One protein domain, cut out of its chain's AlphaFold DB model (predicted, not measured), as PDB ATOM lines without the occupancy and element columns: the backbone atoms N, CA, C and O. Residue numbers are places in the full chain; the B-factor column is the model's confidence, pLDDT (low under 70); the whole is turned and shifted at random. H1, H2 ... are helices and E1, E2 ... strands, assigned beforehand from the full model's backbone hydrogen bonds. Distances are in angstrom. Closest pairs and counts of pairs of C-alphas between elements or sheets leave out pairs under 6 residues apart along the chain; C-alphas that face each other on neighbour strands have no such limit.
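Overview. This is residues 8 to 99 of the 110 residues of the protein "Hypothetical protein" of Euplotes crassus (UniProt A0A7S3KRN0). A small hairpin of two short strands, E1 and E2, forms the middle of this domain, with the helix pair H1 and H3 at one side of it and the short helix H2 at the other. A long stretch with no named element, residues 20 to 41, runs from the end of H1 across the domain to H2, and near the other end of the printed part residues 95 to 96 pair with E2. The printed part has 92 residues, with the named elements H1, H2, E1, E2 and H3 in that order; the class is mixed, helices and strands, and under half of the residues are in named elements. The whole is compact, with a radius of gyration of the C-alphas of 13.4 A, and spans 36 by 34 by 21 A.

Arrangement. Start with H1, residues 8 to 19, and look ahead to H3, residues 77 to 88: they touch, with residues 12 to 16 of H1 alone and residues 77 to 81 of H3 alone. Their closest C-alphas, those of Asp 12 and Glu 77, are 4.7 A apart. They run the same way at a steep tilt of 37 degrees, only just past shallow. Next comes H2, residues 42 to 48, which is apart from both H1 and H3. Then find the hairpin of E1, residues 57 to 60, and E2, residues 66 to 69, antiparallel with 158 degrees between their directions. Look there at N 58 and O 68, 2.8 A apart, and N 68 and O 58, 2.9 A apart, both within hydrogen-bond range. The closest C-alphas of H2 and E2, those of Phe 48 and Phe 67, are 7.4 A apart. H3 and E1 are only just apart, at 8.4 A. Residues 66 to 67 of E2 also pair antiparallel with residues 95 to 96. In H1, H2 and H3 every O i to N i+4 pair is within hydrogen-bond range.

Along the chain. Find C-alpha 8 at (25.085, 24.737, -21.595); from there H1 runs 16.5 A to Lys 19. H2 runs 10.4 A from Pro 42 to Phe 48. E1 begins at C-alpha 57, (6.849, 26.836, -22.793), and covers 9.6 A to Lys 60; E2 covers 10.3 A from Lys 66 to Leu 69. H3 runs 16.1 A from Glu 77 to C-alpha 88 at (6.015, 36.821, -11.722).

Size, cuts and confidence. The two C-alphas farthest apart, those of Ile 24 and Thr 39, are 37.0 A apart. The printed part has no cut. The link from H1 to H2 is long, with 22 residues; the link from E1 to E2 is tight. The mean pLDDT of the printed part is 88.1, and residues 22 to 28 are under 70.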
ATOM      1  N   ILE A   8      25.274  23.304 -21.858       87.25
ATOM      2  CA  ILE A   8      25.085  24.737 -21.595       87.25
ATOM      3  C   ILE A   8      23.619  25.023 -21.266       87.25
ATOM      4  O   ILE A   8      23.329  25.650 -20.253       87.25
ATOM      5  N   LEU A   9      22.684  24.514 -22.070       85.75
ATOM      6  CA  LEU A   9      21.258  24.732 -21.843       85.75
ATOM      7  C   LEU A   9      20.774  24.061 -20.544       85.75
ATOM      8  O   LEU A   9      19.938  24.617 -19.830       85.75
ATOM      9  N   ILE A  10      21.314  22.883 -20.214       88.25
ATOM     10  CA  ILE A  10      21.039  22.203 -18.941       88.25
ATOM     11  C   ILE A  10      21.530  23.053 -17.765       88.25
ATOM     12  O   ILE A  10      20.782  23.248 -16.803       88.25
ATOM     13  N   SER A  11      22.757  23.574 -17.849       89.31
ATOM     14  CA  SER A  11      23.342  24.452 -16.833       89.31
ATOM     15  C   SER A  11      22.524  25.732 -16.653       89.31
ATOM     16  O   SER A  11      22.172  26.078 -15.528       89.31
ATOM     17  N   ASP A  12      22.149  26.394 -17.747       90.50
ATOM     18  CA  ASP A  12      21.358  27.627 -17.718       90.50
ATOM     19  C   ASP A  12      19.991  27.413 -17.053       90.50
ATOM     20  O   ASP A  12      19.575  28.194 -16.196       90.50
ATOM     21  N   ILE A  13      19.291  26.324 -17.389       88.44
ATOM     22  CA  ILE A  13      17.999  25.998 -16.765       88.44
ATOM     23  C   ILE A  13      18.172  25.648 -15.283       88.44
ATOM     24  O   ILE A  13      17.310  26.003 -14.475       88.44
ATOM     25  N   ALA A  14      19.270  24.993 -14.899       90.06
ATOM     26  CA  ALA A  14      19.574  24.729 -13.496       90.06
ATOM     27  C   ALA A  14      19.802  26.033 -12.707       90.06
ATOM     28  O   ALA A  14      19.217  26.194 -11.633       90.06
ATOM     29  N   SER A  15      20.559  26.988 -13.260       90.44
ATOM     30  CA  SER A  15      20.754  28.321 -12.669       90.44
ATOM     31  C   SER A  15      19.429  29.068 -12.494       90.44
ATOM     32  O   SER A  15      19.128  29.565 -11.406       90.44
ATOM     33  N   VAL A  16      18.583  29.087 -13.532       91.25
ATOM     34  CA  VAL A  16      17.248  29.706 -13.470       91.25
ATOM     35  C   VAL A  16      16.382  29.024 -12.413       91.25
ATOM     36  O   VAL A  16      15.720  29.698 -11.626       91.25
ATOM     37  N   ARG A  17      16.393  27.692 -12.345       90.19
ATOM     38  CA  ARG A  17      15.623  26.953 -11.344       90.19
ATOM     39  C   ARG A  17      16.008  27.349  -9.922       90.19
ATOM     40  O   ARG A  17      15.110  27.556  -9.112       90.19
ATOM     41  N   GLU A  18      17.298  27.471  -9.617       89.06
ATOM     42  CA  GLU A  18      17.737  27.904  -8.285       89.06
ATOM     43  C   GLU A  18      17.380  29.370  -8.013       89.06
ATOM     44  O   GLU A  18      16.924  29.689  -6.916       89.06
ATOM     45  N   LYS A  19      17.478  30.255  -9.014       87.69
ATOM     46  CA  LYS A  19      17.078  31.667  -8.883       87.69
ATOM     47  C   LYS A  19      15.583  31.843  -8.584       87.69
ATOM     48  O   LYS A  19      15.215  32.720  -7.807       87.69
ATOM     49  N   PHE A  20      14.726  31.024  -9.195       85.94
ATOM     50  CA  PHE A  20      13.265  31.080  -9.036       85.94
ATOM     51  C   PHE A  20      12.718  30.055  -8.040       85.94
ATOM     52  O   PHE A  20      11.502  29.885  -7.919       85.94
ATOM     53  N   LYS A  21      13.599  29.383  -7.298       80.81
ATOM     54  CA  LYS A  21      13.212  28.553  -6.166       80.81
ATOM     55  C   LYS A  21      12.580  29.464  -5.120       80.81
ATOM     56  O   LYS A  21      13.238  30.348  -4.574       80.81
ATOM     57  N   SER A  22      11.280  29.296  -4.887       64.19
ATOM     58  CA  SER A  22      10.581  30.122  -3.907       64.19
ATOM     59  C   SER A  22      11.198  29.899  -2.525       64.19
ATOM     60  O   SER A  22      11.123  28.804  -1.974       64.19
ATOM     61  N   ASN A  23      11.826  30.938  -1.972       57.62
ATOM     62  CA  ASN A  23      12.414  30.909  -0.629       57.62
ATOM     63  C   ASN A  23      11.391  31.261   0.465       57.62
ATOM     64  O   ASN A  23      11.743  31.311   1.642       57.62
ATOM     65  N   ILE A  24      10.139  31.552   0.092       55.75
ATOM     66  CA  ILE A  24       9.063  31.909   1.020       55.75
ATOM     67  C   ILE A  24       7.785  31.197   0.573       55.75
ATOM     68  O   ILE A  24       7.178  31.578  -0.431       55.75
ATOM     69  N   GLU A  25       7.352  30.192   1.340       58.50
ATOM     70  CA  GLU A  25       6.061  29.531   1.122       58.50
ATOM     71  C   GLU A  25       4.928  30.568   1.045       58.50
ATOM     72  O   GLU A  25       4.795  31.455   1.894       58.50
ATOM     73  N   GLY A  26       4.112  30.474  -0.008       59.59
ATOM     74  CA  GLY A  26       2.932  31.319  -0.192       59.59
ATOM     75  C   GLY A  26       3.178  32.719  -0.770       59.59
ATOM     76  O   GLY A  26       2.224  33.494  -0.866       59.59
ATOM     77  N   ARG A  27       4.406  33.075  -1.189       66.12
ATOM     78  CA  ARG A  27       4.672  34.329  -1.924       66.12
ATOM     79  C   ARG A  27       5.124  34.074  -3.362       66.12
ATOM     80  O   ARG A  27       6.203  33.550  -3.595       66.12
ATOM     81  N   GLY A  28       4.339  34.573  -4.317       68.62
ATOM     82  CA  GLY A  28       4.662  34.526  -5.746       68.62
ATOM     83  C   GLY A  28       4.319  33.190  -6.420       68.62
ATOM     84  O   GLY A  28       3.793  32.283  -5.775       68.62
ATOM     85  N   PRO A  29       4.531  33.084  -7.741       77.31
ATOM     86  CA  PRO A  29       4.329  31.841  -8.473       77.31
ATOM     87  C   PRO A  29       5.434  30.824  -8.168       77.31
ATOM     88  O   PRO A  29       6.618  31.152  -8.194       77.31
ATOM     89  N   GLU A  30       5.039  29.575  -7.948       84.62
ATOM     90  CA  GLU A  30       5.961  28.443  -7.906       84.62
ATOM     91  C   GLU A  30       6.177  27.897  -9.318       84.62
ATOM     92  O   GLU A  30       5.220  27.666 -10.066       84.62
ATOM     93  N   PHE A  31       7.439  27.679  -9.685       88.00
ATOM     94  CA  PHE A  31       7.813  27.123 -10.981       88.00
ATOM     95  C   PHE A  31       8.308  25.688 -10.831       88.00
ATOM     96  O   PHE A  31       9.171  25.385 -10.008       88.00
ATOM     97  N   SER A  32       7.774  24.805 -11.670       88.19
ATOM     98  CA  SER A  32       8.284  23.452 -11.880       88.19
ATOM     99  C   SER A  32       8.879  23.363 -13.278       88.19
ATOM    100  O   SER A  32       8.312  23.898 -14.230       88.19
ATOM    101  N   PHE A  33      10.017  22.685 -13.396       88.69
ATOM    102  CA  PHE A  33      10.761  22.550 -14.645       88.69
ATOM    103  C   PHE A  33      10.728  21.093 -15.088       88.69
ATOM    104  O   PHE A  33      10.922  20.192 -14.271       88.69
ATOM    105  N   MET A  34      10.489  20.867 -16.375       88.19
ATOM    106  CA  MET A  34      10.480  19.537 -16.968       88.19
ATOM    107  C   MET A  34      11.035  19.574 -18.386       88.19
ATOM    108  O   MET A  34      10.878  20.568 -19.095       88.19
ATOM    109  N   TRP A  35      11.638  18.464 -18.790       87.00
ATOM    110  CA  TRP A  35      12.025  18.211 -20.169       87.00
ATOM    111  C   TRP A  35      10.957  17.370 -20.850       87.00
ATOM    112  O   TRP A  35      10.425  16.438 -20.247       87.00
ATOM    113  N   LEU A  36      10.654  17.703 -22.100       88.19
ATOM    114  CA  LEU A  36       9.693  16.969 -22.907       88.19
ATOM    115  C   LEU A  36      10.312  16.631 -24.260       88.19
ATOM    116  O   LEU A  36      10.661  17.524 -25.028       88.19
ATOM    117  N   ASP A  37      10.404  15.337 -24.549       87.69
ATOM    118  CA  ASP A  37      10.753  14.847 -25.877       87.69
ATOM    119  C   ASP A  37       9.498  14.839 -26.760       87.69
ATOM    120  O   ASP A  37       8.614  13.986 -26.641       87.69
ATOM    121  N   VAL A  38       9.406  15.820 -27.655       88.75
ATOM    122  CA  VAL A  38       8.269  15.969 -28.574       88.75
ATOM    123  C   VAL A  38       8.206  14.870 -29.634       88.75
ATOM    124  O   VAL A  38       7.165  14.711 -30.261       88.75
ATOM    125  N   THR A  39       9.272  14.085 -29.828       86.75
ATOM    126  CA  THR A  39       9.227  12.921 -30.725       86.75
ATOM    127  C   THR A  39       8.375  11.795 -30.135       86.75
ATOM    128  O   THR A  39       7.718  11.063 -30.873       86.75
ATOM    129  N   LEU A  40       8.313  11.706 -28.802       87.44
ATOM    130  CA  LEU A  40       7.467  10.768 -28.053       87.44
ATOM    131  C   LEU A  40       6.079  11.355 -27.736       87.44
ATOM    132  O   LEU A  40       5.098  10.623 -27.539       87.44
ATOM    133  N   HIS A  41       6.000  12.687 -27.713       87.62
ATOM    134  CA  HIS A  41       4.833  13.466 -27.299       87.62
ATOM    135  C   HIS A  41       4.467  14.599 -28.286       87.62
ATOM    136  O   HIS A  41       4.379  15.766 -27.882       87.62
ATOM    137  N   PRO A  42       4.242  14.312 -29.582       90.56
ATOM    138  CA  PRO A  42       3.994  15.342 -30.604       90.56
ATOM    139  C   PRO A  42       2.721  16.168 -30.349       90.56
ATOM    140  O   PRO A  42       2.605  17.318 -30.787       90.56
ATOM    141  N   GLU A  43       1.767  15.611 -29.600       92.38
ATOM    142  CA  GLU A  43       0.535  16.283 -29.197       92.38
ATOM    143  C   GLU A  43       0.781  17.560 -28.373       92.38
ATOM    144  O   GLU A  43       0.008  18.520 -28.453       92.38
ATOM    145  N   TRP A  44       1.888  17.626 -27.632       93.19
ATOM    146  CA  TRP A  44       2.244  18.801 -26.838       93.19
ATOM    147  C   TRP A  44       2.718  19.969 -27.705       93.19
ATOM    148  O   TRP A  44       2.275  21.100 -27.499       93.19
ATOM    149  N   ALA A  45       3.552  19.704 -28.715       93.50
ATOM    150  CA  ALA A  45       3.985  20.726 -29.669       93.50
ATOM    151  C   ALA A  45       2.779  21.313 -30.422       93.50
ATOM    152  O   ALA A  45       2.627  22.533 -30.513       93.50
ATOM    153  N   SER A  46       1.856  20.444 -30.846       93.62
ATOM    154  CA  SER A  46       0.603  20.844 -31.501       93.62
ATOM    155  C   SER A  46      -0.277  21.714 -30.593       93.62
ATOM    156  O   SER A  46      -0.797  22.738 -31.031       93.62
ATOM    157  N   THR A  47      -0.398  21.357 -29.309       94.62
ATOM    158  CA  THR A  47      -1.195  22.104 -28.315       94.62
ATOM    159  C   THR A  47      -0.709  23.545 -28.140       94.62
ATOM    160  O   THR A  47      -1.513  24.462 -27.946       94.62
ATOM    161  N   PHE A  48       0.604  23.763 -28.221       94.44
ATOM    162  CA  PHE A  48       1.217  25.080 -28.044       94.44
ATOM    163  C   PHE A  48       1.507  25.815 -29.357       94.44
ATOM    164  O   PHE A  48       1.901  26.983 -29.319       94.44
ATOM    165  N   GLY A  49       1.274  25.168 -30.504       93.38
ATOM    166  CA  GLY A  49       1.595  25.708 -31.824       93.38
ATOM    167  C   GLY A  49       3.096  25.920 -32.010       93.38
ATOM    168  O   GLY A  49       3.503  26.988 -32.456       93.38
ATOM    169  N   VAL A  50       3.901  24.943 -31.588       93.31
ATOM    170  CA  VAL A  50       5.365  24.957 -31.689       93.31
ATOM    171  C   VAL A  50       5.800  24.081 -32.858       93.31
ATOM    172  O   VAL A  50       5.447  22.905 -32.919       93.31
ATOM    173  N   ASP A  51       6.592  24.654 -33.756       90.69
ATOM    174  CA  ASP A  51       7.173  24.002 -34.934       90.69
ATOM    175  C   ASP A  51       8.712  24.103 -34.982       90.69
ATOM    176  O   ASP A  51       9.349  23.432 -35.795       90.69
ATOM    177  N   GLN A  52       9.312  24.893 -34.088       87.88
ATOM    178  CA  GLN A  52      10.755  25.076 -33.941       87.88
ATOM    179  C   GLN A  52      11.234  24.555 -32.583       87.88
ATOM    180  O   GLN A  52      10.569  24.750 -31.565       87.88
ATOM    181  N   PHE A  53      12.398  23.902 -32.573       87.44
ATOM    182  CA  PHE A  53      12.991  23.276 -31.390       87.44
ATOM    183  C   PHE A  53      14.490  23.616 -31.285       87.44
ATOM    184  O   PHE A  53      15.134  23.757 -32.326       87.44
ATOM    185  N   PRO A  54      15.068  23.693 -30.069       88.12
ATOM    186  CA  PRO A  54      14.399  23.597 -28.769       88.12
ATOM    187  C   PRO A  54      13.490  24.807 -28.502       88.12
ATOM    188  O   PRO A  54      13.738  25.898 -29.002       88.12
ATOM    189  N   GLN A  55      12.431  24.610 -27.715       91.69
ATOM    190  CA  GLN A  55      11.493  25.675 -27.353       91.69
ATOM    191  C   GLN A  55      11.098  25.562 -25.883       91.69
ATOM    192  O   GLN A  55      10.910  24.463 -25.360       91.69
ATOM    193  N   VAL A  56      10.939  26.709 -25.225       93.31
ATOM    194  CA  VAL A  56      10.515  26.797 -23.828       93.31
ATOM    195  C   VAL A  56       9.079  27.294 -23.749       93.31
ATOM    196  O   VAL A  56       8.709  28.331 -24.300       93.31
ATOM    197  N   VAL A  57       8.261  26.538 -23.018       94.75
ATOM    198  CA  VAL A  57       6.849  26.836 -22.793       94.75
ATOM    199  C   VAL A  57       6.592  26.951 -21.299       94.75
ATOM    200  O   VAL A  57       6.855  26.021 -20.541       94.75
ATOM    201  N   VAL A  58       6.019  28.074 -20.869       94.56
ATOM    202  CA  VAL A  58       5.547  28.252 -19.492       94.56
ATOM    203  C   VAL A  58       4.050  28.000 -19.450       94.56
ATOM    204  O   VAL A  58       3.257  28.850 -19.861       94.56
ATOM    205  N   LEU A  59       3.657  26.833 -18.944       94.06
ATOM    206  CA  LEU A  59       2.259  26.465 -18.743       94.06
ATOM    207  C   LEU A  59       1.767  26.959 -17.377       94.06
ATOM    208  O   LEU A  59       2.243  26.538 -16.326       94.06
ATOM    209  N   LYS A  60       0.740  27.808 -17.383       91.25
ATOM    210  CA  LYS A  60       0.007  28.192 -16.178       91.25
ATOM    211  C   LYS A  60      -1.068  27.150 -15.878       91.25
ATOM    212  O   LYS A  60      -2.114  27.127 -16.538       91.25
ATOM    213  N   ASN A  61      -0.830  26.332 -14.855       78.38
ATOM    214  CA  ASN A  61      -1.785  25.340 -14.370       78.38
ATOM    215  C   ASN A  61      -2.840  25.989 -13.456       78.38
ATOM    216  O   ASN A  61      -2.698  26.050 -12.239       78.38
ATOM    217  N   ALA A  62      -3.882  26.547 -14.069       81.75
ATOM    218  CA  ALA A  62      -5.043  27.120 -13.393       81.75
ATOM    219  C   ALA A  62      -6.332  26.567 -14.019       81.75
ATOM    220  O   ALA A  62      -6.288  25.887 -15.045       81.75
ATOM    221  N   SER A  63      -7.497  26.924 -13.466       83.69
ATOM    222  CA  SER A  63      -8.808  26.531 -14.020       83.69
ATOM    223  C   SER A  63      -8.961  26.860 -15.512       83.69
ATOM    224  O   SER A  63      -9.579  26.104 -16.262       83.69
ATOM    225  N   LYS A  64      -8.350  27.968 -15.956       90.31
ATOM    226  CA  LYS A  64      -8.153  28.314 -17.369       90.31
ATOM    227  C   LYS A  64      -6.674  28.196 -17.708       90.31
ATOM    228  O   LYS A  64      -5.903  29.113 -17.406       90.31
ATOM    229  N   LYS A  65      -6.304  27.086 -18.340       93.38
ATOM    230  CA  LYS A  65      -4.945  26.795 -18.780       93.38
ATOM    231  C   LYS A  65      -4.525  27.804 -19.834       93.38
ATOM    232  O   LYS A  65      -5.234  28.097 -20.805       93.38
ATOM    233  N   LYS A  66      -3.356  28.375 -19.604       95.00
ATOM    234  CA  LYS A  66      -2.733  29.329 -20.505       95.00
ATOM    235  C   LYS A  66      -1.258  29.017 -20.602       95.00
ATOM    236  O   LYS A  66      -0.695  28.488 -19.654       95.00
ATOM    237  N   PHE A  67      -0.634  29.406 -21.696       95.94
ATOM    238  CA  PHE A  67       0.794  29.220 -21.880       95.94
ATOM    239  C   PHE A  67       1.454  30.493 -22.400       95.94
ATOM    240  O   PHE A  67       0.805  31.316 -23.048       95.94
ATOM    241  N   SER A  68       2.732  30.656 -22.089       95.88
ATOM    242  CA  SER A  68       3.617  31.641 -22.706       95.88
ATOM    243  C   SER A  68       4.729  30.891 -23.422       95.88
ATOM    244  O   SER A  68       5.227  29.899 -22.897       95.88
ATOM    245  N   LEU A  69       5.112  31.367 -24.601       95.38
ATOM    246  CA  LEU A  69       6.296  30.880 -25.303       95.38
ATOM    247  C   LEU A  69       7.472  31.788 -24.958       95.38
ATOM    248  O   LEU A  69       7.278  32.992 -24.767       95.38
ATOM    249  N   HIS A  70       8.667  31.218 -24.884       94.44
ATOM    250  CA  HIS A  70       9.889  31.996 -25.027       94.44
ATOM    251  C   HIS A  70      10.010  32.458 -26.489       94.44
ATOM    252  O   HIS A  70       9.622  31.745 -27.415       94.44
ATOM    253  N   THR A  71      10.411  33.713 -26.682       89.75
ATOM    254  CA  THR A  71      10.375  34.386 -27.993       89.75
ATOM    255  C   THR A  71      11.726  34.938 -28.421       89.75
ATOM    256  O   THR A  71      11.801  35.574 -29.468       89.75
ATOM    257  N   GLU A  72      12.763  34.783 -27.600       87.25
ATOM    258  CA  GLU A  72      14.110  35.202 -27.989       87.25
ATOM    259  C   GLU A  72      14.760  34.103 -28.834       87.25
ATOM    260  O   GLU A  72      14.441  32.927 -28.686       87.25
ATOM    261  N   GLU A  73      15.666  34.489 -29.730       84.12
ATOM    262  CA  GLU A  73      16.322  33.560 -30.661       84.12
ATOM    263  C   GLU A  73      17.144  32.485 -29.938       84.12
ATOM    264  O   GLU A  73      17.209  31.342 -30.385       84.12
ATOM    265  N   LEU A  74      17.748  32.844 -28.803       85.75
ATOM    266  CA  LEU A  74      18.567  31.946 -28.000       85.75
ATOM    267  C   LEU A  74      17.961  31.760 -26.616       85.75
ATOM    268  O   LEU A  74      17.656  32.722 -25.909       85.75
ATOM    269  N   VAL A  75      17.857  30.502 -26.200       88.31
ATOM    270  CA  VAL A  75      17.509  30.155 -24.826       88.31
ATOM    271  C   VAL A  75      18.769  30.264 -23.972       88.31
ATOM    272  O   VAL A  75      19.651  29.415 -24.041       88.31
ATOM    273  N   THR A  76      18.839  31.334 -23.185       91.81
ATOM    274  CA  THR A  76      19.922  31.627 -22.229       91.81
ATOM    275  C   THR A  76      19.367  31.843 -20.824       91.81
ATOM    276  O   THR A  76      18.197  32.219 -20.677       91.81
ATOM    277  N   GLU A  77      20.205  31.718 -19.790       92.62
ATOM    278  CA  GLU A  77      19.838  32.038 -18.397       92.62
ATOM    279  C   GLU A  77      19.158  33.419 -18.261       92.62
ATOM    280  O   GLU A  77      18.132  33.558 -17.586       92.62
ATOM    281  N   SER A  78      19.700  34.440 -18.935       93.25
ATOM    282  CA  SER A  78      19.188  35.818 -18.891       93.25
ATOM    283  C   SER A  78      17.801  35.942 -19.530       93.25
ATOM    284  O   SER A  78      16.879  36.507 -18.932       93.25
ATOM    285  N   SER A  79      17.624  35.359 -20.719       94.25
ATOM    286  CA  SER A  79      16.346  35.387 -21.443       94.25
ATOM    287  C   SER A  79      15.238  34.641 -20.684       94.25
ATOM    288  O   SER A  79      14.105  35.113 -20.563       94.25
ATOM    289  N   LEU A  80      15.576  33.497 -20.079       93.50
ATOM    290  CA  LEU A  80      14.661  32.708 -19.261       93.50
ATOM    291  C   LEU A  80      14.315  33.425 -17.959       93.50
ATOM    292  O   LEU A  80      13.143  33.483 -17.585       93.50
ATOM    293  N   SER A  81      15.310  34.020 -17.299       93.81
ATOM    294  CA  SER A  81      15.083  34.850 -16.116       93.81
ATOM    295  C   SER A  81      14.119  35.992 -16.412       93.81
ATOM    296  O   SER A  81      13.139  36.167 -15.694       93.81
ATOM    297  N   SER A  82      14.347  36.713 -17.510       93.69
ATOM    298  CA  SER A  82      13.493  37.823 -17.941       93.69
ATOM    299  C   SER A  82      12.057  37.364 -18.211       93.69
ATOM    300  O   SER A  82      11.098  38.030 -17.816       93.69
ATOM    301  N   LEU A  83      11.877  36.196 -18.839       94.12
ATOM    302  CA  LEU A  83      10.557  35.604 -19.056       94.12
ATOM    303  C   LEU A  83       9.838  35.310 -17.729       94.12
ATOM    304  O   LEU A  83       8.678  35.699 -17.556       94.12
ATOM    305  N   LEU A  84      10.506  34.645 -16.784       92.81
ATOM    306  CA  LEU A  84       9.906  34.266 -15.503       92.81
ATOM    307  C   LEU A  84       9.672  35.472 -14.575       92.81
ATOM    308  O   LEU A  84       8.649  35.516 -13.891       92.81
ATOM    309  N   GLU A  85      10.542  36.485 -14.587       92.25
ATOM    310  CA  GLU A  85      10.352  37.768 -13.889       92.25
ATOM    311  C   GLU A  85       9.134  38.529 -14.430       92.25
ATOM    312  O   GLU A  85       8.283  38.993 -13.663       92.25
ATOM    313  N   ASN A  86       8.984  38.603 -15.756       92.44
ATOM    314  CA  ASN A  86       7.807  39.206 -16.386       92.44
ATOM    315  C   ASN A  86       6.516  38.475 -16.001       92.44
ATOM    316  O   ASN A  86       5.495  39.103 -15.717       92.44
ATOM    317  N   ILE A  87       6.549  37.143 -15.948       91.88
ATOM    318  CA  ILE A  87       5.404  36.346 -15.498       91.88
ATOM    319  C   ILE A  87       5.109  36.602 -14.017       91.88
ATOM    320  O   ILE A  87       3.948  36.815 -13.658       91.88
ATOM    321  N   SER A  88       6.140  36.634 -13.172       89.00
ATOM    322  CA  SER A  88       6.015  36.821 -11.722       89.00
ATOM    323  C   SER A  88       5.510  38.211 -11.341       89.00
ATOM    324  O   SER A  88       4.749  38.345 -10.387       89.00
ATOM    325  N   SER A  89       5.857  39.234 -12.125       89.31
ATOM    326  CA  SER A  89       5.366  40.609 -11.960       89.31
ATOM    327  C   SER A  89       3.958  40.845 -12.525       89.31
ATOM    328  O   SER A  89       3.433  41.950 -12.425       89.31
ATOM    329  N   GLY A  90       3.323  39.823 -13.114       88.44
ATOM    330  CA  GLY A  90       1.982  39.925 -13.697       88.44
ATOM    331  C   GLY A  90       1.942  40.473 -15.129       88.44
ATOM    332  O   GLY A  90       0.857  40.602 -15.693       88.44
ATOM    333  N   ASN A  91       3.101  40.724 -15.742       89.31
ATOM    334  CA  ASN A  91       3.240  41.256 -17.104       89.31
ATOM    335  C   ASN A  91       3.371  40.166 -18.186       89.31
ATOM    336  O   ASN A  91       3.552  40.467 -19.367       89.31
ATOM    337  N   GLY A  92       3.279  38.889 -17.804       89.19
ATOM    338  CA  GLY A  92       3.399  37.760 -18.725       89.19
ATOM    339  C   GLY A  92       2.340  37.767 -19.834       89.19
ATOM    340  O   GLY A  92       1.142  37.939 -19.584       89.19
ATOM    341  N   ARG A  93       2.772  37.523 -21.076       91.50
ATOM    342  CA  ARG A  93       1.888  37.420 -22.245       91.50
ATOM    343  C   ARG A  93       1.453  35.977 -22.456       91.50
ATOM    344  O   ARG A  93       2.217  35.141 -22.915       91.50
ATOM    345  N   PHE A  94       0.193  35.701 -22.150       94.50
ATOM    346  CA  PHE A  94      -0.348  34.348 -22.173       94.50
ATOM    347  C   PHE A  94      -1.357  34.124 -23.303       94.50
ATOM    348  O   PHE A  94      -2.304  34.897 -23.465       94.50
ATOM    349  N   LYS A  95      -1.222  32.998 -24.005       95.50
ATOM    350  CA  LYS A  95      -2.221  32.441 -24.927       95.50
ATOM    351  C   LYS A  95      -3.086  31.409 -24.201       95.50
ATOM    352  O   LYS A  95      -2.645  30.790 -23.235       95.50
ATOM    353  N   ARG A  96      -4.341  31.233 -24.626       95.00
ATOM    354  CA  ARG A  96      -5.204  30.163 -24.094       95.00
ATOM    355  C   ARG A  96      -4.786  28.827 -24.692       95.00
ATOM    356  O   ARG A  96      -4.517  28.768 -25.886       95.00
ATOM    357  N   VAL A  97      -4.792  27.780 -23.875       95.12
ATOM    358  CA  VAL A  97      -4.660  26.409 -24.380       95.12
ATOM    359  C   VAL A  97      -5.952  26.041 -25.132       95.12
ATOM    360  O   VAL A  97      -7.035  26.234 -24.561       95.12
ATOM    361  N   PRO A  98      -5.882  25.563 -26.391       92.44
ATOM    362  CA  PRO A  98      -7.054  25.099 -27.134       92.44
ATOM    363  C   PRO A  98      -7.832  24.041 -26.342       92.44
ATOM    364  O   PRO A  98      -7.239  23.184 -25.700       92.44
ATOM    365  N   GLY A  99      -9.162  24.147 -26.303       92.25
ATOM    366  CA  GLY A  99     -10.003  23.212 -25.540       92.25
ATOM    367  C   GLY A  99      -9.832  23.253 -24.013       92.25
ATOM    368  O   GLY A  99     -10.586  22.592 -23.315       92.25
TER     369      GLY A  99